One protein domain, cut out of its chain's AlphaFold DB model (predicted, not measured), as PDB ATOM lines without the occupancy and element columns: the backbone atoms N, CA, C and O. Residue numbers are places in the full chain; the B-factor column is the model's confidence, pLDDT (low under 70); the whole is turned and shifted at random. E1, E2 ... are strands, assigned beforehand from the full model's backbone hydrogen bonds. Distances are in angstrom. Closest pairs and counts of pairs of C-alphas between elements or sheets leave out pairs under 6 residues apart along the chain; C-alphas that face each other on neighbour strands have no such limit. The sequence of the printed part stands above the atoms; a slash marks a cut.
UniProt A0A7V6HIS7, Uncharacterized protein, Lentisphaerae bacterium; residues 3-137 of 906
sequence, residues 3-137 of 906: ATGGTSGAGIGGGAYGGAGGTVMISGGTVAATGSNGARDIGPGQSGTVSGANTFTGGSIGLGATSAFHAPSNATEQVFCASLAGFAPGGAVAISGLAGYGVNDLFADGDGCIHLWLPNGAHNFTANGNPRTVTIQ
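AT A GLANCE: This is residues 3 to 137 of the 906 residues of an uncharacterized protein of Lentisphaerae bacterium (UniProt A0A7V6HIS7). Little regular structure: loops wind in stacked turns at one end and run on into bent strands E1 and E2, side by side; hairpin E3-E4 packs on E2, and hairpin E5-E6 makes the other end. The 135 printed residues include six named strands, E1 to E6 in order, and no named helix; the class is all strand, with 45 residues in named elements. E1-E2 is parallel, the hairpins antiparallel. It is compact, radius of gyration of the C-alphas 14.9 A, spanning 46 by 31 by 23 A.

HOW THE PARTS SIT: Find E1, residues 24 to 34, bending at 28, and its parallel neighbour E2, residues 54 to 63, bending at 58; N 31 and O 60, 2.8 A, are within hydrogen-bond range. E3, residues 80 to 84, and E4, residues 114 to 118, form a hairpin; N 82 and O 116 are within range, 2.8 A. The closest C-alphas of E2 and E4 are Ser 60 and His 115, 4.6 A. E5, residues 121 to 127, and E6, residues 130 to 136, form a hairpin; N 123 and O 134 are 2.8 A apart.

IN THESE COORDINATES: Start at C-alpha 24, (19.918, 55.239, 0.918); E6, 19.5 A, ends at C-alpha 136, (15.363, 34.114, 7.218).

THE WHOLE: The printed part has no cut. Links E1-E2, E2-E3 and E3-E4 are long. Residues 64 to 66 have pLDDT under 70.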
ATOM      1  N   ALA A   3       7.089  58.495   2.113       86.19
ATOM      2  CA  ALA A   3       7.641  59.059   0.893       86.19
ATOM      3  C   ALA A   3       6.987  58.403  -0.332       86.19
ATOM      4  O   ALA A   3       7.214  57.228  -0.634       86.19
ATOM      5  N   THR A   4       6.144  59.175  -1.016       83.94
ATOM      6  CA  THR A   4       5.393  58.728  -2.191       83.94
ATOM      7  C   THR A   4       5.905  59.462  -3.418       83.94
ATOM      8  O   THR A   4       5.898  60.694  -3.457       83.94
ATOM      9  N   GLY A   5       6.332  58.710  -4.426       82.38
ATOM     10  CA  GLY A   5       6.797  59.276  -5.681       82.38
ATOM     11  C   GLY A   5       5.664  59.960  -6.445       82.38
ATOM     12  O   GLY A   5       4.580  59.396  -6.606       82.38
ATOM     13  N   GLY A   6       5.931  61.158  -6.975       80.06
ATOM     14  CA  GLY A   6       5.097  61.759  -8.026       80.06
ATOM     15  C   GLY A   6       5.109  60.907  -9.302       80.06
ATOM     16  O   GLY A   6       5.773  59.874  -9.340       80.06
ATOM     17  N   THR A   7       4.397  61.310 -10.359       85.81
ATOM     18  CA  THR A   7       4.279  60.539 -11.615       85.81
ATOM     19  C   THR A   7       5.635  60.026 -12.120       85.81
ATOM     20  O   THR A   7       6.524  60.815 -12.445       85.81
ATOM     21  N   SER A   8       5.786  58.698 -12.184       84.62
ATOM     22  CA  SER A   8       7.003  57.992 -12.611       84.62
ATOM     23  C   SER A   8       8.248  58.218 -11.733       84.62
ATOM     24  O   SER A   8       9.356  57.903 -12.165       84.62
ATOM     25  N   GLY A   9       8.098  58.759 -10.523       86.69
ATOM     26  CA  GLY A   9       9.175  58.946  -9.547       86.69
ATOM     27  C   GLY A   9       9.247  57.840  -8.496       86.69
ATOM     28  O   GLY A   9       8.250  57.162  -8.225       86.69
ATOM     29  N   ALA A  10      10.430  57.664  -7.904       86.50
ATOM     30  CA  ALA A  10      10.629  56.745  -6.789       86.50
ATOM     31  C   ALA A  10      10.002  57.273  -5.491       86.50
ATOM     32  O   ALA A  10       9.817  58.480  -5.332       86.50
ATOM     33  N   GLY A  11       9.714  56.369  -4.550       87.31
ATOM     34  CA  GLY A  11       9.294  56.755  -3.199       87.31
ATOM     35  C   GLY A  11      10.416  57.492  -2.470       87.31
ATOM     36  O   GLY A  11      10.249  58.632  -2.048       87.31
ATOM     37  N   ILE A  12      11.592  56.862  -2.396       87.31
ATOM     38  CA  ILE A  12      12.836  57.464  -1.902       87.31
ATOM     39  C   ILE A  12      13.918  57.294  -2.973       87.31
ATOM     40  O   ILE A  12      14.317  56.175  -3.289       87.31
ATOM     41  N   GLY A  13      14.416  58.400  -3.526       83.50
ATOM     42  CA  GLY A  13      15.493  58.386  -4.517       83.50
ATOM     43  C   GLY A  13      15.214  59.291  -5.714       83.50
ATOM     44  O   GLY A  13      14.891  60.465  -5.542       83.50
ATOM     45  N   GLY A  14      15.392  58.760  -6.923       72.50
ATOM     46  CA  GLY A  14      15.267  59.501  -8.175       72.50
ATOM     47  C   GLY A  14      13.849  60.019  -8.408       72.50
ATOM     48  O   GLY A  14      12.875  59.289  -8.221       72.50
ATOM     49  N   GLY A  15      13.745  61.286  -8.824       70.75
ATOM     50  CA  GLY A  15      12.483  61.938  -9.195       70.75
ATOM     51  C   GLY A  15      11.828  61.323 -10.440       70.75
ATOM     52  O   GLY A  15      12.076  60.166 -10.748       70.75
ATOM     53  N   ALA A  16      10.980  62.091 -11.136       77.12
ATOM     54  CA  ALA A  16      10.184  61.669 -12.303       77.12
ATOM     55  C   ALA A  16      10.962  60.875 -13.385       77.12
ATOM     56  O   ALA A  16      12.173  60.688 -13.310       77.12
ATOM     57  N   TYR A  17      10.262  60.429 -14.430       81.94
ATOM     58  CA  TYR A  17      10.811  59.631 -15.538       81.94
ATOM     59  C   TYR A  17      12.264  60.002 -15.932       81.94
ATOM     60  O   TYR A  17      12.542  61.141 -16.306       81.94
ATOM     61  N   GLY A  18      13.190  59.040 -15.848       78.50
ATOM     62  CA  GLY A  18      14.620  59.216 -16.142       78.50
ATOM     63  C   GLY A  18      15.505  59.661 -14.963       78.50
ATOM     64  O   GLY A  18      16.727  59.686 -15.109       78.50
ATOM     65  N   GLY A  19      14.937  59.974 -13.793       82.00
ATOM     66  CA  GLY A  19      15.685  60.393 -12.605       82.00
ATOM     67  C   GLY A  19      16.611  59.305 -12.046       82.00
ATOM     68  O   GLY A  19      16.167  58.189 -11.764       82.00
ATOM     69  N   ALA A  20      17.891  59.637 -11.854       80.44
ATOM     70  CA  ALA A  20      18.897  58.724 -11.307       80.44
ATOM     71  C   ALA A  20      18.626  58.368  -9.836       80.44
ATOM     72  O   ALA A  20      18.181  59.212  -9.058       80.44
ATOM     73  N   GLY A  21      18.923  57.124  -9.456       76.56
ATOM     74  CA  GLY A  21      18.892  56.682  -8.060       76.56
ATOM     75  C   GLY A  21      20.022  57.290  -7.216       76.56
ATOM     76  O   GLY A  21      20.921  57.955  -7.733       76.56
ATOM     77  N   GLY A  22      19.987  57.040  -5.907       80.94
ATOM     78  CA  GLY A  22      21.029  57.453  -4.967       80.94
ATOM     79  C   GLY A  22      21.217  56.442  -3.837       80.94
ATOM     80  O   GLY A  22      20.439  55.501  -3.698       80.94
ATOM     81  N   THR A  23      22.260  56.637  -3.028       86.06
ATOM     82  CA  THR A  23      22.520  55.810  -1.840       86.06
ATOM     83  C   THR A  23      21.521  56.137  -0.736       86.06
ATOM     84  O   THR A  23      21.364  57.302  -0.369       86.06
ATOM     85  N   VAL A  24      20.889  55.109  -0.173       88.56
ATOM     86  CA  VAL A  24      19.918  55.239   0.918       88.56
ATOM     87  C   VAL A  24      20.408  54.449   2.123       88.56
ATOM     88  O   VAL A  24      20.686  53.255   2.029       88.56
ATOM     89  N   MET A  25      20.506  55.124   3.269       90.62
ATOM     90  CA  MET A  25      20.835  54.504   4.552       90.62
ATOM     91  C   MET A  25      19.695  54.725   5.534       90.62
ATOM     92  O   MET A  25      19.297  55.866   5.768       90.62
ATOM     93  N   ILE A  26      19.183  53.641   6.113       91.38
ATOM     94  CA  ILE A  26      18.135  53.691   7.133       91.38
ATOM     95  C   ILE A  26      18.606  52.872   8.334       91.38
ATOM     96  O   ILE A  26      18.912  51.686   8.213       91.38
ATOM     97  N   SER A  27      18.695  53.529   9.489       91.50
ATOM     98  CA  SER A  27      19.208  52.956  10.738       91.50
ATOM     99  C   SER A  27      18.191  52.978  11.881       91.50
ATOM    100  O   SER A  27      18.532  52.618  13.000       91.50
ATOM    101  N   GLY A  28      16.948  53.399  11.635       90.31
ATOM    102  CA  GLY A  28      15.908  53.534  12.656       90.31
ATOM    103  C   GLY A  28      14.654  54.227  12.125       90.31
ATOM    104  O   GLY A  28      14.623  54.684  10.980       90.31
ATOM    105  N   GLY A  29      13.626  54.321  12.967       92.94
ATOM    106  CA  GLY A  29      12.353  54.952  12.635       92.94
ATOM    107  C   GLY A  29      11.422  54.089  11.780       92.94
ATOM    108  O   GLY A  29      11.744  52.974  11.371       92.94
ATOM    109  N   THR A  30      10.238  54.629  11.501       93.44
ATOM    110  CA  THR A  30       9.228  53.999  10.635       93.44
ATOM    111  C   THR A  30       9.221  54.685   9.277       93.44
ATOM    112  O   THR A  30       8.950  55.888   9.191       93.44
ATOM    113  N   VAL A  31       9.545  53.942   8.221       91.81
ATOM    114  CA  VAL A  31       9.703  54.429   6.847       91.81
ATOM    115  C   VAL A  31       8.750  53.672   5.930       91.81
ATOM    116  O   VAL A  31       8.805  52.452   5.851       91.81
ATOM    117  N   ALA A  32       7.901  54.397   5.207       88.38
ATOM    118  CA  ALA A  32       7.096  53.857   4.119       88.38
ATOM    119  C   ALA A  32       7.514  54.527   2.807       88.38
ATOM    120  O   ALA A  32       7.513  55.758   2.723       88.38
ATOM    121  N   ALA A  33       7.878  53.732   1.802       88.62
ATOM    122  CA  ALA A  33       8.301  54.220   0.494       88.62
ATOM    123  C   ALA A  33       7.472  53.572  -0.622       88.62
ATOM    124  O   ALA A  33       7.284  52.355  -0.651       88.62
ATOM    125  N   THR A  34       6.955  54.377  -1.548       86.31
ATOM    126  CA  THR A  34       6.157  53.876  -2.678       86.31
ATOM    127  C   THR A  34       6.467  54.665  -3.943       86.31
ATOM    128  O   THR A  34       6.259  55.877  -3.989       86.31
ATOM    129  N   GLY A  35       6.971  53.979  -4.968       83.94
ATOM    130  CA  GLY A  35       7.161  54.533  -6.308       83.94
ATOM    131  C   GLY A  35       5.871  54.489  -7.130       83.94
ATOM    132  O   GLY A  35       4.943  53.745  -6.814       83.94
ATOM    133  N   SER A  36       5.798  55.272  -8.209       83.19
ATOM    134  CA  SER A  36       4.635  55.284  -9.111       83.19
ATOM    135  C   SER A  36       4.997  54.883 -10.548       83.19
ATOM    136  O   SER A  36       6.146  55.010 -10.973       83.19
ATOM    137  N   ASN A  37       4.022  54.376 -11.316       79.88
ATOM    138  CA  ASN A  37       4.161  54.020 -12.741       79.88
ATOM    139  C   ASN A  37       5.415  53.185 -13.082       79.88
ATOM    140  O   ASN A  37       6.125  53.462 -14.044       79.88
ATOM    141  N   GLY A  38       5.704  52.148 -12.291       72.12
ATOM    142  CA  GLY A  38       6.839  51.248 -12.533       72.12
ATOM    143  C   GLY A  38       8.207  51.783 -12.091       72.12
ATOM    144  O   GLY A  38       9.206  51.087 -12.278       72.12
ATOM    145  N   ALA A  39       8.268  52.977 -11.486       82.38
ATOM    146  CA  ALA A  39       9.421  53.417 -10.700       82.38
ATOM    147  C   ALA A  39       9.601  52.549  -9.441       82.38
ATOM    148  O   ALA A  39       8.700  51.804  -9.055       82.38
ATOM    149  N   ARG A  40      10.780  52.624  -8.814       83.38
ATOM    150  CA  ARG A  40      11.133  51.804  -7.644       83.38
ATOM    151  C   ARG A  40      10.688  52.458  -6.338       83.38
ATOM    152  O   ARG A  40      10.667  53.678  -6.235       83.38
ATOM    153  N   ASP A  41      10.402  51.658  -5.317       86.19
ATOM    154  CA  ASP A  41      10.009  52.183  -4.005       86.19
ATOM    155  C   ASP A  41      11.189  52.901  -3.344       86.19
ATOM    156  O   ASP A  41      11.038  54.015  -2.847       86.19
ATOM    157  N   ILE A  42      12.387  52.321  -3.452       87.12
ATOM    158  CA  ILE A  42      13.659  52.972  -3.122       87.12
ATOM    159  C   ILE A  42      14.603  52.796  -4.314       87.12
ATOM    160  O   ILE A  42      14.926  51.661  -4.666       87.12
ATOM    161  N   GLY A  43      15.021  53.878  -4.975       84.50
ATOM    162  CA  GLY A  43      15.879  53.793  -6.164       84.50
ATOM    163  C   GLY A  43      15.602  54.859  -7.232       84.50
ATOM    164  O   GLY A  43      15.205  55.967  -6.883       84.50
ATOM    165  N   PRO A  44      15.856  54.582  -8.526       82.38
ATOM    166  CA  PRO A  44      15.614  55.537  -9.608       82.38
ATOM    167  C   PRO A  44      14.123  55.687  -9.949       82.38
ATOM    168  O   PRO A  44      13.311  54.788  -9.692       82.38
ATOM    169  N   GLY A  45      13.793  56.797 -10.616       84.81
ATOM    170  CA  GLY A  45      12.516  56.968 -11.311       84.81
ATOM    171  C   GLY A  45      12.343  55.959 -12.452       84.81
ATOM    172  O   GLY A  45      13.263  55.214 -12.801       84.81
ATOM    173  N   GLN A  46      11.162  55.924 -13.071       85.19
ATOM    174  CA  GLN A  46      10.882  55.043 -14.208       85.19
ATOM    175  C   GLN A  46      11.926  55.269 -15.316       85.19
ATOM    176  O   GLN A  46      12.149  56.406 -15.731       85.19
ATOM    177  N   SER A  47      12.581  54.199 -15.777       80.69
ATOM    178  CA  SER A  47      13.665  54.245 -16.779       80.69
ATOM    179  C   SER A  47      14.903  55.078 -16.385       80.69
ATOM    180  O   SER A  47      15.710  55.413 -17.250       80.69
ATOM    181  N   GLY A  48      15.065  55.433 -15.106       76.62
ATOM    182  CA  GLY A  48      16.211  56.194 -14.607       76.62
ATOM    183  C   GLY A  48      17.491  55.369 -14.460       76.62
ATOM    184  O   GLY A  48      17.462  54.137 -14.377       76.62
ATOM    185  N   THR A  49      18.636  56.055 -14.425       78.12
ATOM    186  CA  THR A  49      19.940  55.405 -14.265       78.12
ATOM    187  C   THR A  49      20.136  54.861 -12.855       78.12
ATOM    188  O   THR A  49      19.781  55.457 -11.836       78.12
ATOM    189  N   VAL A  50      20.737  53.684 -12.825       70.81
ATOM    190  CA  VAL A  50      21.009  52.907 -11.628       70.81
ATOM    191  C   VAL A  50      22.288  53.415 -10.967       70.81
ATOM    192  O   VAL A  50      23.356  53.334 -11.567       70.81
ATOM    193  N   SER A  51      22.187  53.934  -9.744       71.19
ATOM    194  CA  SER A  51      23.334  54.374  -8.943       71.19
ATOM    195  C   SER A  51      23.007  54.301  -7.448       71.19
ATOM    196  O   SER A  51      21.859  54.526  -7.060       71.19
ATOM    197  N   GLY A  52      24.016  54.015  -6.621       76.31
ATOM    198  CA  GLY A  52      23.911  53.957  -5.159       76.31
ATOM    199  C   GLY A  52      23.672  52.559  -4.576       76.31
ATOM    200  O   GLY A  52      23.458  51.589  -5.300       76.31
ATOM    201  N   ALA A  53      23.741  52.461  -3.247       84.00
ATOM    202  CA  ALA A  53      23.482  51.240  -2.478       84.00
ATOM    203  C   ALA A  53      22.389  51.469  -1.422       84.00
ATOM    204  O   ALA A  53      22.201  52.595  -0.958       84.00
ATOM    205  N   ASN A  54      21.707  50.395  -1.014       87.94
ATOM    206  CA  ASN A  54      20.736  50.420   0.081       87.94
ATOM    207  C   ASN A  54      21.333  49.741   1.315       87.94
ATOM    208  O   ASN A  54      21.557  48.527   1.304       87.94
ATOM    209  N   THR A  55      21.570  50.520   2.370       91.94
ATOM    210  CA  THR A  55      22.091  50.017   3.646       91.94
ATOM    211  C   THR A  55      21.036  50.156   4.736       91.94
ATOM    212  O   THR A  55      20.751  51.264   5.191       91.94
ATOM    213  N   PHE A  56      20.456  49.038   5.166       93.31
ATOM    214  CA  PHE A  56      19.436  48.984   6.211       93.31
ATOM    215  C   PHE A  56      20.012  48.298   7.450       93.31
ATOM    216  O   PHE A  56      20.288  47.099   7.441       93.31
ATOM    217  N   THR A  57      20.218  49.073   8.514       93.19
ATOM    218  CA  THR A  57      20.738  48.602   9.811       93.19
ATOM    219  C   THR A  57      19.725  48.769  10.942       93.19
ATOM    220  O   THR A  57      20.012  48.447  12.090       93.19
ATOM    221  N   GLY A  58      18.531  49.278  10.648       92.19
ATOM    222  CA  GLY A  58      17.479  49.500  11.628       92.19
ATOM    223  C   GLY A  58      16.217  50.070  10.996       92.19
ATOM    224  O   GLY A  58      16.212  50.448   9.827       92.19
ATOM    225  N   GLY A  59      15.161  50.173  11.791       93.56
ATOM    226  CA  GLY A  59      13.878  50.733  11.387       93.56
ATOM    227  C   GLY A  59      12.841  49.687  10.974       93.56
ATOM    228  O   GLY A  59      13.137  48.503  10.809       93.56
ATOM    229  N   SER A  60      11.608  50.159  10.805       93.38
ATOM    230  CA  SER A  60      10.511  49.455  10.138       93.38
ATOM    231  C   SER A  60      10.370  50.064   8.746       93.38
ATOM    232  O   SER A  60       9.942  51.212   8.635       93.38
ATOM    233  N   ILE A  61      10.793  49.350   7.700       91.38
ATOM    234  CA  ILE A  61      10.890  49.884   6.332       91.38
ATOM    235  C   ILE A  61       9.915  49.130   5.422       91.38
ATOM    236  O   ILE A  61      10.232  48.054   4.907       91.38
ATOM    237  N   GLY A  62       8.725  49.700   5.241       86.12
ATOM    238  CA  GLY A  62       7.684  49.195   4.349       86.12
ATOM    239  C   GLY A  62       7.880  49.687   2.915       86.12
ATOM    240  O   GLY A  62       7.955  50.893   2.668       86.12
ATOM    241  N   LEU A  63       7.946  48.751   1.968       83.56
ATOM    242  CA  LEU A  63       7.971  49.028   0.529       83.56
ATOM    243  C   LEU A  63       6.615  48.624  -0.061       83.56
ATOM    244  O   LEU A  63       6.133  47.531   0.227       83.56
ATOM    245  N   GLY A  64       5.984  49.511  -0.831       66.06
ATOM    246  CA  GLY A  64       4.615  49.350  -1.324       66.06
ATOM    247  C   GLY A  64       4.399  48.171  -2.283       66.06
ATOM    248  O   GLY A  64       3.626  47.263  -1.985       66.06
ATOM    249  N   ALA A  65       5.018  48.194  -3.465       54.09
ATOM    250  CA  ALA A  65       4.747  47.207  -4.524       54.09
ATOM    251  C   ALA A  65       5.957  46.875  -5.407       54.09
ATOM    252  O   ALA A  65       5.903  45.925  -6.195       54.09
ATOM    253  N   THR A  66       7.046  47.634  -5.303       55.88
ATOM    254  CA  THR A  66       8.244  47.445  -6.118       55.88
ATOM    255  C   THR A  66       9.471  47.292  -5.226       55.88
ATOM    256  O   THR A  66       9.561  47.838  -4.135       55.88
ATOM    257  N   SER A  67      10.442  46.489  -5.651       70.81
ATOM    258  CA  SER A  67      11.633  46.261  -4.833       70.81
ATOM    259  C   SER A  67      12.474  47.534  -4.701       70.81
ATOM    260  O   SER A  67      12.488  48.387  -5.593       70.81
ATOM    261  N   ALA A  68      13.267  47.606  -3.634       73.44
ATOM    262  CA  ALA A  68      14.414  48.501  -3.606       73.44
ATOM    263  C   ALA A  68      15.367  48.154  -4.769       73.44
ATOM    264  O   ALA A  68      15.549  46.982  -5.122       73.44
ATOM    265  N   PHE A  69      15.931  49.171  -5.414       70.06
ATOM    266  CA  PHE A  69      16.907  49.007  -6.482       70.06
ATOM    267  C   PHE A  69      18.290  48.722  -5.877       70.06
ATOM    268  O   PHE A  69      18.779  49.552  -5.126       70.06
ATOM    269  N   HIS A  70      18.928  47.604  -6.248       77.06
ATOM    270  CA  HIS A  70      19.954  46.876  -5.474       77.06
ATOM    271  C   HIS A  70      19.400  46.209  -4.214       77.06
ATOM    272  O   HIS A  70      18.674  46.813  -3.423       77.06
ATOM    273  N   ALA A  71      19.786  44.944  -4.034       83.25
ATOM    274  CA  ALA A  71      19.464  44.175  -2.847       83.25
ATOM    275  C   ALA A  71      19.975  44.901  -1.589       83.25
ATOM    276  O   ALA A  71      21.170  45.201  -1.520       83.25
ATOM    277  N   PRO A  72      19.103  45.196  -0.613       90.19
ATOM    278  CA  PRO A  72      19.532  45.840   0.619       90.19
ATOM    279  C   PRO A  72      20.537  45.000   1.408       90.19
ATOM    280  O   PRO A  72      20.481  43.770   1.406       90.19
ATOM    281  N   SER A  73      21.448  45.672   2.109       91.31
ATOM    282  CA  SER A  73      22.440  45.049   2.995       91.31
ATOM    283  C   SER A  73      22.488  45.758   4.345       91.31
ATOM    284  O   SER A  73      22.095  46.913   4.443       91.31
ATOM    285  N   ASN A  74      23.021  45.119   5.380       90.94
ATOM    286  CA  ASN A  74      23.380  45.778   6.644       90.94
ATOM    287  C   ASN A  74      24.857  46.228   6.649       90.94
ATOM    288  O   ASN A  74      25.476  46.311   7.705       90.94
ATOM    289  N   ALA A  75      25.426  46.486   5.462       86.81
ATOM    290  CA  ALA A  75      26.848  46.718   5.180       86.81
ATOM    291  C   ALA A  75      27.782  45.502   5.349       86.81
ATOM    292  O   ALA A  75      28.871  45.513   4.779       86.81
ATOM    293  N   THR A  76      27.374  44.451   6.065       88.31
ATOM    294  CA  THR A  76      28.158  43.212   6.207       88.31
ATOM    295  C   THR A  76      27.630  42.071   5.345       88.31
ATOM    296  O   THR A  76      28.402  41.268   4.830       88.31
ATOM    297  N   GLU A  77      26.318  42.005   5.151       92.06
ATOM    298  CA  GLU A  77      25.630  40.940   4.431       92.06
ATOM    299  C   GLU A  77      24.291  41.440   3.876       92.06
ATOM    300  O   GLU A  77      23.782  42.499   4.253       92.06
ATOM    301  N   GLN A  78      23.725  40.689   2.934       92.12
ATOM    302  CA  GLN A  78      22.421  40.997   2.359       92.12
ATOM    303  C   GLN A  78      21.315  40.778   3.401       92.12
ATOM    304  O   GLN A  78      21.316  39.776   4.114       92.12
ATOM    305  N   VAL A  79      20.350  41.696   3.451       91.69
ATOM    306  CA  VAL A  79      19.198  41.625   4.356       91.69
ATOM    307  C   VAL A  79      17.892  41.481   3.587       91.69
ATOM    308  O   VAL A  79      17.756  41.920   2.443       91.69
ATOM    309  N   PHE A  80      16.912  40.866   4.237       90.31
ATOM    310  CA  PHE A  80      15.633  40.485   3.659       90.31
ATOM    311  C   PHE A  80      14.501  40.981   4.553       90.31
ATOM    312  O   PHE A  80      14.591  40.932   5.778       90.31
ATOM    313  N   CYS A  81      13.436  41.479   3.933       87.62
ATOM    314  CA  CYS A  81      12.305  42.040   4.657       87.62
ATOM    315  C   CYS A  81      11.441  40.933   5.272       87.62
ATOM    316  O   CYS A  81      10.803  40.171   4.547       87.62
ATOM    317  N   ALA A  82      11.378  40.882   6.599       88.00
ATOM    318  CA  ALA A  82      10.393  40.134   7.359       88.00
ATOM    319  C   ALA A  82       9.315  41.081   7.886       88.00
ATOM    320  O   ALA A  82       9.591  42.008   8.651       88.00
ATOM    321  N   SER A  83       8.071  40.817   7.493       85.50
ATOM    322  CA  SER A  83       6.916  41.565   7.986       85.50
ATOM    323  C   SER A  83       6.357  40.878   9.227       85.50
ATOM    324  O   SER A  83       5.999  39.704   9.186       85.50
ATOM    325  N   LEU A  84       6.298  41.609  10.333       85.62
ATOM    326  CA  LEU A  84       5.804  41.139  11.618       85.62
ATOM    327  C   LEU A  84       4.490  41.827  11.953       85.62
ATOM    328  O   LEU A  84       4.461  43.036  12.162       85.62
ATOM    329  N   ALA A  85       3.421  41.046  12.035       81.19
ATOM    330  CA  ALA A  85       2.084  41.531  12.343       81.19
ATOM    331  C   ALA A  85       1.696  41.311  13.818       81.19
ATOM    332  O   ALA A  85       2.417  40.672  14.593       81.19
ATOM    333  N   GLY A  86       0.513  41.806  14.191       77.56
ATOM    334  CA  GLY A  86      -0.074  41.632  15.525       77.56
ATOM    335  C   GLY A  86       0.192  42.795  16.482       77.56
ATOM    336  O   GLY A  86       0.179  42.595  17.695       77.56
ATOM    337  N   PHE A  87       0.453  43.990  15.948       86.50
ATOM    338  CA  PHE A  87       0.542  45.239  16.705       86.50
ATOM    339  C   PHE A  87      -0.698  46.106  16.445       86.50
ATOM    340  O   PHE A  87      -1.387  45.929  15.441       86.50
ATOM    341  N   ALA A  88      -0.998  47.048  17.342       86.06
ATOM    342  CA  ALA A  88      -2.070  48.015  17.107       86.06
ATOM    343  C   ALA A  88      -1.713  48.912  15.900       86.06
ATOM    344  O   ALA A  88      -0.588  49.415  15.878       86.06
ATOM    345  N   PRO A  89      -2.616  49.142  14.924       87.19
ATOM    346  CA  PRO A  89      -2.350  50.023  13.784       87.19
ATOM    347  C   PRO A  89      -1.879  51.414  14.215       87.19
ATOM    348  O   PRO A  89      -2.505  52.043  15.069       87.19
ATOM    349  N   GLY A  90      -0.760  51.890  13.663       88.00
ATOM    350  CA  GLY A  90      -0.138  53.156  14.075       88.00
ATOM    351  C   GLY A  90       0.430  53.178  15.503       88.00
ATOM    352  O   GLY A  90       0.915  54.214  15.949       88.00
ATOM    353  N   GLY A  91       0.369  52.066  16.242       93.44
ATOM    354  CA  GLY A  91       0.847  51.960  17.617       93.44
ATOM    355  C   GLY A  91       2.365  51.826  17.702       93.44
ATOM    356  O   GLY A  91       2.995  51.229  16.830       93.44
ATOM    357  N   ALA A  92       2.953  52.358  18.775       94.25
ATOM    358  CA  ALA A  92       4.383  52.227  19.040       94.25
ATOM    359  C   ALA A  92       4.776  50.761  19.302       94.25
ATOM    360  O   ALA A  92       4.059  50.008  19.974       94.25
ATOM    361  N   VAL A  93       5.942  50.364  18.791       95.38
ATOM    362  CA  VAL A  93       6.501  49.021  18.955       95.38
ATOM    363  C   VAL A  93       7.885  49.105  19.593       95.38
ATOM    364  O   VAL A  93       8.857  49.510  18.968       95.38
ATOM    365  N   ALA A  94       7.987  48.682  20.849       94.56
ATOM    366  CA  ALA A  94       9.248  48.560  21.564       94.56
ATOM    367  C   ALA A  94       9.856  47.173  21.319       94.56
ATOM    368  O   ALA A  94       9.277  46.161  21.725       94.56
ATOM    369  N   ILE A  95      11.024  47.121  20.675       95.31
ATOM    370  CA  ILE A  95      11.786  45.882  20.468       95.31
ATOM    371  C   ILE A  95      12.954  45.815  21.455       95.31
ATOM    372  O   ILE A  95      13.679  46.790  21.632       95.31
ATOM    373  N   SER A  96      13.177  44.647  22.063       93.12
ATOM    374  CA  SER A  96      14.385  44.357  22.847       93.12
ATOM    375  C   SER A  96      14.979  42.995  22.474       93.12
ATOM    376  O   SER A  96      14.256  42.086  22.074       93.12
ATOM    377  N   GLY A  97      16.302  42.844  22.588       91.00
ATOM    378  CA  GLY A  97      17.006  41.590  22.279       91.00
ATOM    379  C   GLY A  97      17.444  41.412  20.817       91.00
ATOM    380  O   GLY A  97      18.120  40.438  20.514       91.00
ATOM    381  N   LEU A  98      17.136  42.363  19.926       91.69
ATOM    382  CA  LEU A  98      17.581  42.359  18.526       91.69
ATOM    383  C   LEU A  98      18.891  43.159  18.364       91.69
ATOM    384  O   LEU A  98      18.887  44.319  17.956       91.69
ATOM    385  N   ALA A  99      20.013  42.567  18.779       86.50
ATOM    386  CA  ALA A  99      21.308  43.251  18.855       86.50
ATOM    387  C   ALA A  99      21.803  43.767  17.489       86.50
ATOM    388  O   ALA A  99      21.711  43.075  16.480       86.50
ATOM    389  N   GLY A 100      22.361  44.984  17.470       87.00
ATOM    390  CA  GLY A 100      22.910  45.605  16.258       87.00
ATOM    391  C   GLY A 100      21.868  46.159  15.279       87.00
ATOM    392  O   GLY A 100      22.257  46.780  14.294       87.00
ATOM    393  N   TYR A 101      20.571  45.987  15.560       93.25
ATOM    394  CA  TYR A 101      19.480  46.546  14.766       93.25
ATOM    395  C   TYR A 101      18.925  47.814  15.427       93.25
ATOM    396  O   TYR A 101      18.631  47.828  16.623       93.25
ATOM    397  N   GLY A 102      18.769  48.899  14.671       94.75
ATOM    398  CA  GLY A 102      18.219  50.148  15.201       94.75
ATOM    399  C   GLY A 102      16.704  50.084  15.400       94.75
ATOM    400  O   GLY A 102      15.942  50.018  14.440       94.75
ATOM    401  N   VAL A 103      16.258  50.115  16.656       94.50
ATOM    402  CA  VAL A 103      14.857  49.859  17.056       94.50
ATOM    403  C   VAL A 103      14.124  51.085  17.614       94.50
ATOM    404  O   VAL A 103      13.064  50.956  18.221       94.50
ATOM    405  N   ASN A 104      14.681  52.282  17.432       92.06
ATOM    406  CA  ASN A 104      14.066  53.519  17.917       92.06
ATOM    407  C   ASN A 104      12.944  53.983  16.972       92.06
ATOM    408  O   ASN A 104      13.058  53.827  15.754       92.06
ATOM    409  N   ASP A 105      11.890  54.576  17.541       92.81
ATOM    410  CA  ASP A 105      10.770  55.209  16.824       92.81
ATOM    411  C   ASP A 105      10.037  54.287  15.829       92.81
ATOM    412  O   ASP A 105       9.651  54.684  14.719       92.81
ATOM    413  N   LEU A 106       9.851  53.025  16.228       94.25
ATOM    414  CA  LEU A 106       9.076  52.048  15.469       94.25
ATOM    415  C   LEU A 106       7.589  52.165  15.798       94.25
ATOM    416  O   LEU A 106       7.178  52.089  16.954       94.25
ATOM    417  N   PHE A 107       6.787  52.282  14.755       93.25
ATOM    418  CA  PHE A 107       5.339  52.271  14.783       93.25
ATOM    419  C   PHE A 107       4.868  51.234  13.773       93.25
ATOM    420  O   PHE A 107       5.465  51.068  12.704       93.25
ATOM    421  N   ALA A 108       3.813  50.517  14.128       90.25
ATOM    422  CA  ALA A 108       3.153  49.634  13.189       90.25
ATOM    423  C   ALA A 108       2.475  50.456  12.081       90.25
ATOM    424  O   ALA A 108       2.007  51.571  12.321       90.25
ATOM    425  N   ASP A 109       2.416  49.910  10.872       84.94
ATOM    426  CA  ASP A 109       1.691  50.512   9.759       84.94
ATOM    427  C   ASP A 109       0.162  50.499   9.988       84.94
ATOM    428  O   ASP A 109      -0.343  50.114  11.050       84.94
ATOM    429  N   GLY A 110      -0.599  50.946   8.985       78.88
ATOM    430  CA  GLY A 110      -2.065  50.942   9.036       78.88
ATOM    431  C   GLY A 110      -2.691  49.545   9.156       78.88
ATOM    432  O   GLY A 110      -3.858  49.446   9.525       78.88
ATOM    433  N   ASP A 111      -1.924  48.484   8.895       72.31
ATOM    434  CA  ASP A 111      -2.329  47.083   9.005       72.31
ATOM    435  C   ASP A 111      -1.758  46.402  10.268       72.31
ATOM    436  O   ASP A 111      -1.899  45.189  10.443       72.31
ATOM    437  N   GLY A 112      -1.134  47.160  11.177       84.69
ATOM    438  CA  GLY A 112      -0.582  46.622  12.421       84.69
ATOM    439  C   GLY A 112       0.706  45.811  12.224       84.69
ATOM    440  O   GLY A 112       1.006  44.928  13.036       84.69
ATOM    441  N   CYS A 113       1.452  46.086  11.151       84.44
ATOM    442  CA  CYS A 113       2.693  45.408  10.792       84.44
ATOM    443  C   CYS A 113       3.930  46.301  10.970       84.44
ATOM    444  O   CYS A 113       3.890  47.511  10.762       84.44
ATOM    445  N   ILE A 114       5.063  45.690  11.315       89.50
ATOM    446  CA  ILE A 114       6.399  46.286  11.180       89.50
ATOM    447  C   ILE A 114       7.223  45.489  10.165       89.50
ATOM    448  O   ILE A 114       7.039  44.281  10.031       89.50
ATOM    449  N   HIS A 115       8.156  46.140   9.472       89.38
ATOM    450  CA  HIS A 115       8.942  45.532   8.394       89.38
ATOM    451  C   HIS A 115      10.438  45.582   8.716       89.38
ATOM    452  O   HIS A 115      11.098  46.601   8.508       89.38
ATOM    453  N   LEU A 116      10.972  44.484   9.251       91.81
ATOM    454  CA  LEU A 116      12.366  44.382   9.681       91.81
ATOM    455  C   LEU A 116      13.224  43.789   8.563       91.81
ATOM    456  O   LEU A 116      12.868  42.764   7.992       91.81
ATOM    457  N   TRP A 117      14.372  44.394   8.273       91.81
ATOM    458  CA  TRP A 117      15.291  43.918   7.238       91.81
ATOM    459  C   TRP A 117      16.453  43.166   7.875       91.81
ATOM    460  O   TRP A 117      17.429  43.767   8.312       91.81
ATOM    461  N   LEU A 118      16.340  41.841   7.945       92.94
ATOM    462  CA  LEU A 118      17.257  40.983   8.696       92.94
ATOM    463  C   LEU A 118      18.071  40.073   7.768       92.94
ATOM    464  O   LEU A 118      17.577  39.674   6.710       92.94
ATOM    465  N   PRO A 119      19.311  39.724   8.137       93.00
ATOM    466  CA  PRO A 119      20.107  38.766   7.377       93.00
ATOM    467  C   PRO A 119      19.613  37.326   7.559       93.00
ATOM    468  O   PRO A 119      18.747  37.052   8.394       93.00
ATOM    469  N   ASN A 120      20.183  36.393   6.789       91.75
ATOM    470  CA  ASN A 120      19.933  34.958   6.961       91.75
ATOM    471  C   ASN A 120      20.228  34.513   8.404       91.75
ATOM    472  O   ASN A 120      21.246  34.884   8.977       91.75
ATOM    473  N   GLY A 121      19.356  33.685   8.978       90.62
ATOM    474  CA  GLY A 121      19.476  33.195  10.350       90.62
ATOM    475  C   GLY A 121      18.187  33.331  11.157       90.62
ATOM    476  O   GLY A 121      17.201  33.915  10.703       90.62
ATOM    477  N   ALA A 122      18.201  32.755  12.360       91.44
ATOM    478  CA  ALA A 122      17.120  32.872  13.332       91.44
ATOM    479  C   ALA A 122      17.384  34.049  14.281       91.44
ATOM    480  O   ALA A 122      18.399  34.089  14.976       91.44
ATOM    481  N   HIS A 123      16.440  34.982  14.332       93.00
ATOM    482  CA  HIS A 123      16.488  36.205  15.122       93.00
ATOM    483  C   HIS A 123      15.423  36.139  16.209       93.00
ATOM    484  O   HIS A 123      14.229  36.196  15.913       93.00
ATOM    485  N   ASN A 124      15.852  36.011  17.465       93.19
ATOM    486  CA  ASN A 124      14.971  35.952  18.629       93.19
ATOM    487  C   ASN A 124      14.994  37.292  19.362       93.19
ATOM    488  O   ASN A 124      16.062  37.785  19.715       93.19
ATOM    489  N   PHE A 125      13.827  37.870  19.610       94.50
ATOM    490  CA  PHE A 125      13.687  39.153  20.296       94.50
ATOM    491  C   PHE A 125      12.330  39.236  20.995       94.50
ATOM    492  O   PHE A 125      11.492  38.350  20.852       94.50
ATOM    493  N   THR A 126      12.091  40.299  21.758       93.44
ATOM    494  CA  THR A 126      10.748  40.626  22.244       93.44
ATOM    495  C   THR A 126      10.238  41.886  21.564       93.44
ATOM    496  O   THR A 126      11.008  42.813  21.322       93.44
ATOM    497  N   ALA A 127       8.946  41.921  21.250       92.50
ATOM    498  CA  ALA A 127       8.267  43.095  20.715       92.50
ATOM    499  C   ALA A 127       7.026  43.391  21.565       92.50
ATOM    500  O   ALA A 127       6.154  42.530  21.713       92.50
ATOM    501  N   ASN A 128       6.965  44.585  22.162       93.62
ATOM    502  CA  ASN A 128       5.975  44.966  23.178       93.62
ATOM    503  C   ASN A 128       5.847  43.915  24.299       93.62
ATOM    504  O   ASN A 128       4.748  43.557  24.708       93.62
ATOM    505  N   GLY A 129       6.987  43.371  24.747       89.12
ATOM    506  CA  GLY A 129       7.059  42.348  25.799       89.12
ATOM    507  C   GLY A 129       6.771  40.911  25.346       89.12
ATOM    508  O   GLY A 129       6.972  39.987  26.127       89.12
ATOM    509  N   ASN A 130       6.362  40.689  24.092       89.06
ATOM    510  CA  ASN A 130       6.037  39.355  23.581       89.06
ATOM    511  C   ASN A 130       7.236  38.720  22.862       89.06
ATOM    512  O   ASN A 130       7.805  39.382  21.990       89.06
ATOM    513  N   PRO A 131       7.602  37.457  23.149       91.69
ATOM    514  CA  PRO A 131       8.645  36.742  22.417       91.69
ATOM    515  C   PRO A 131       8.312  36.609  20.928       91.69
ATOM    516  O   PRO A 131       7.188  36.269  20.556       91.69
ATOM    517  N   ARG A 132       9.303  36.860  20.073       88.75
ATOM    518  CA  ARG A 132       9.227  36.756  18.615       88.75
ATOM    519  C   ARG A 132      10.462  36.037  18.085       88.75
ATOM    520  O   ARG A 132      11.574  36.273  18.554       88.75
ATOM    521  N   THR A 133      10.251  35.224  17.058       88.38
ATOM    522  CA  THR A 133      11.317  34.584  16.286       88.38
ATOM    523  C   THR A 133      11.082  34.860  14.809       88.38
ATOM    524  O   THR A 133      10.010  34.557  14.287       88.38
ATOM    525  N   VAL A 134      12.086  35.412  14.131       89.75
ATOM    526  CA  VAL A 134      12.113  35.570  12.672       89.75
ATOM    527  C   VAL A 134      13.234  34.714  12.123       89.75
ATOM    528  O   VAL A 134      14.383  34.920  12.486       89.75
ATOM    529  N   THR A 135      12.919  33.774  11.237       90.44
ATOM    530  CA  THR A 135      13.945  32.965  10.566       90.44
ATOM    531  C   THR A 135      13.986  33.321   9.094       90.44
ATOM    532  O   THR A 135      13.026  33.058   8.380       90.44
ATOM    533  N   ILE A 136      15.090  33.913   8.643       90.12
ATOM    534  CA  ILE A 136      15.363  34.114   7.218       90.12
ATOM    535  C   ILE A 136      16.213  32.938   6.741       90.12
ATOM    536  O   ILE A 136      17.293  32.695   7.283       90.12
ATOM    537  N   GLN A 137      15.748  32.204   5.732       88.25
ATOM    538  CA  GLN A 137      16.467  31.046   5.202       88.25
ATOM    539  C   GLN A 137      16.667  31.195   3.698       88.25
ATOM    540  O   GLN A 137      15.702  31.322   2.949       88.25
TER     541      GLN A 137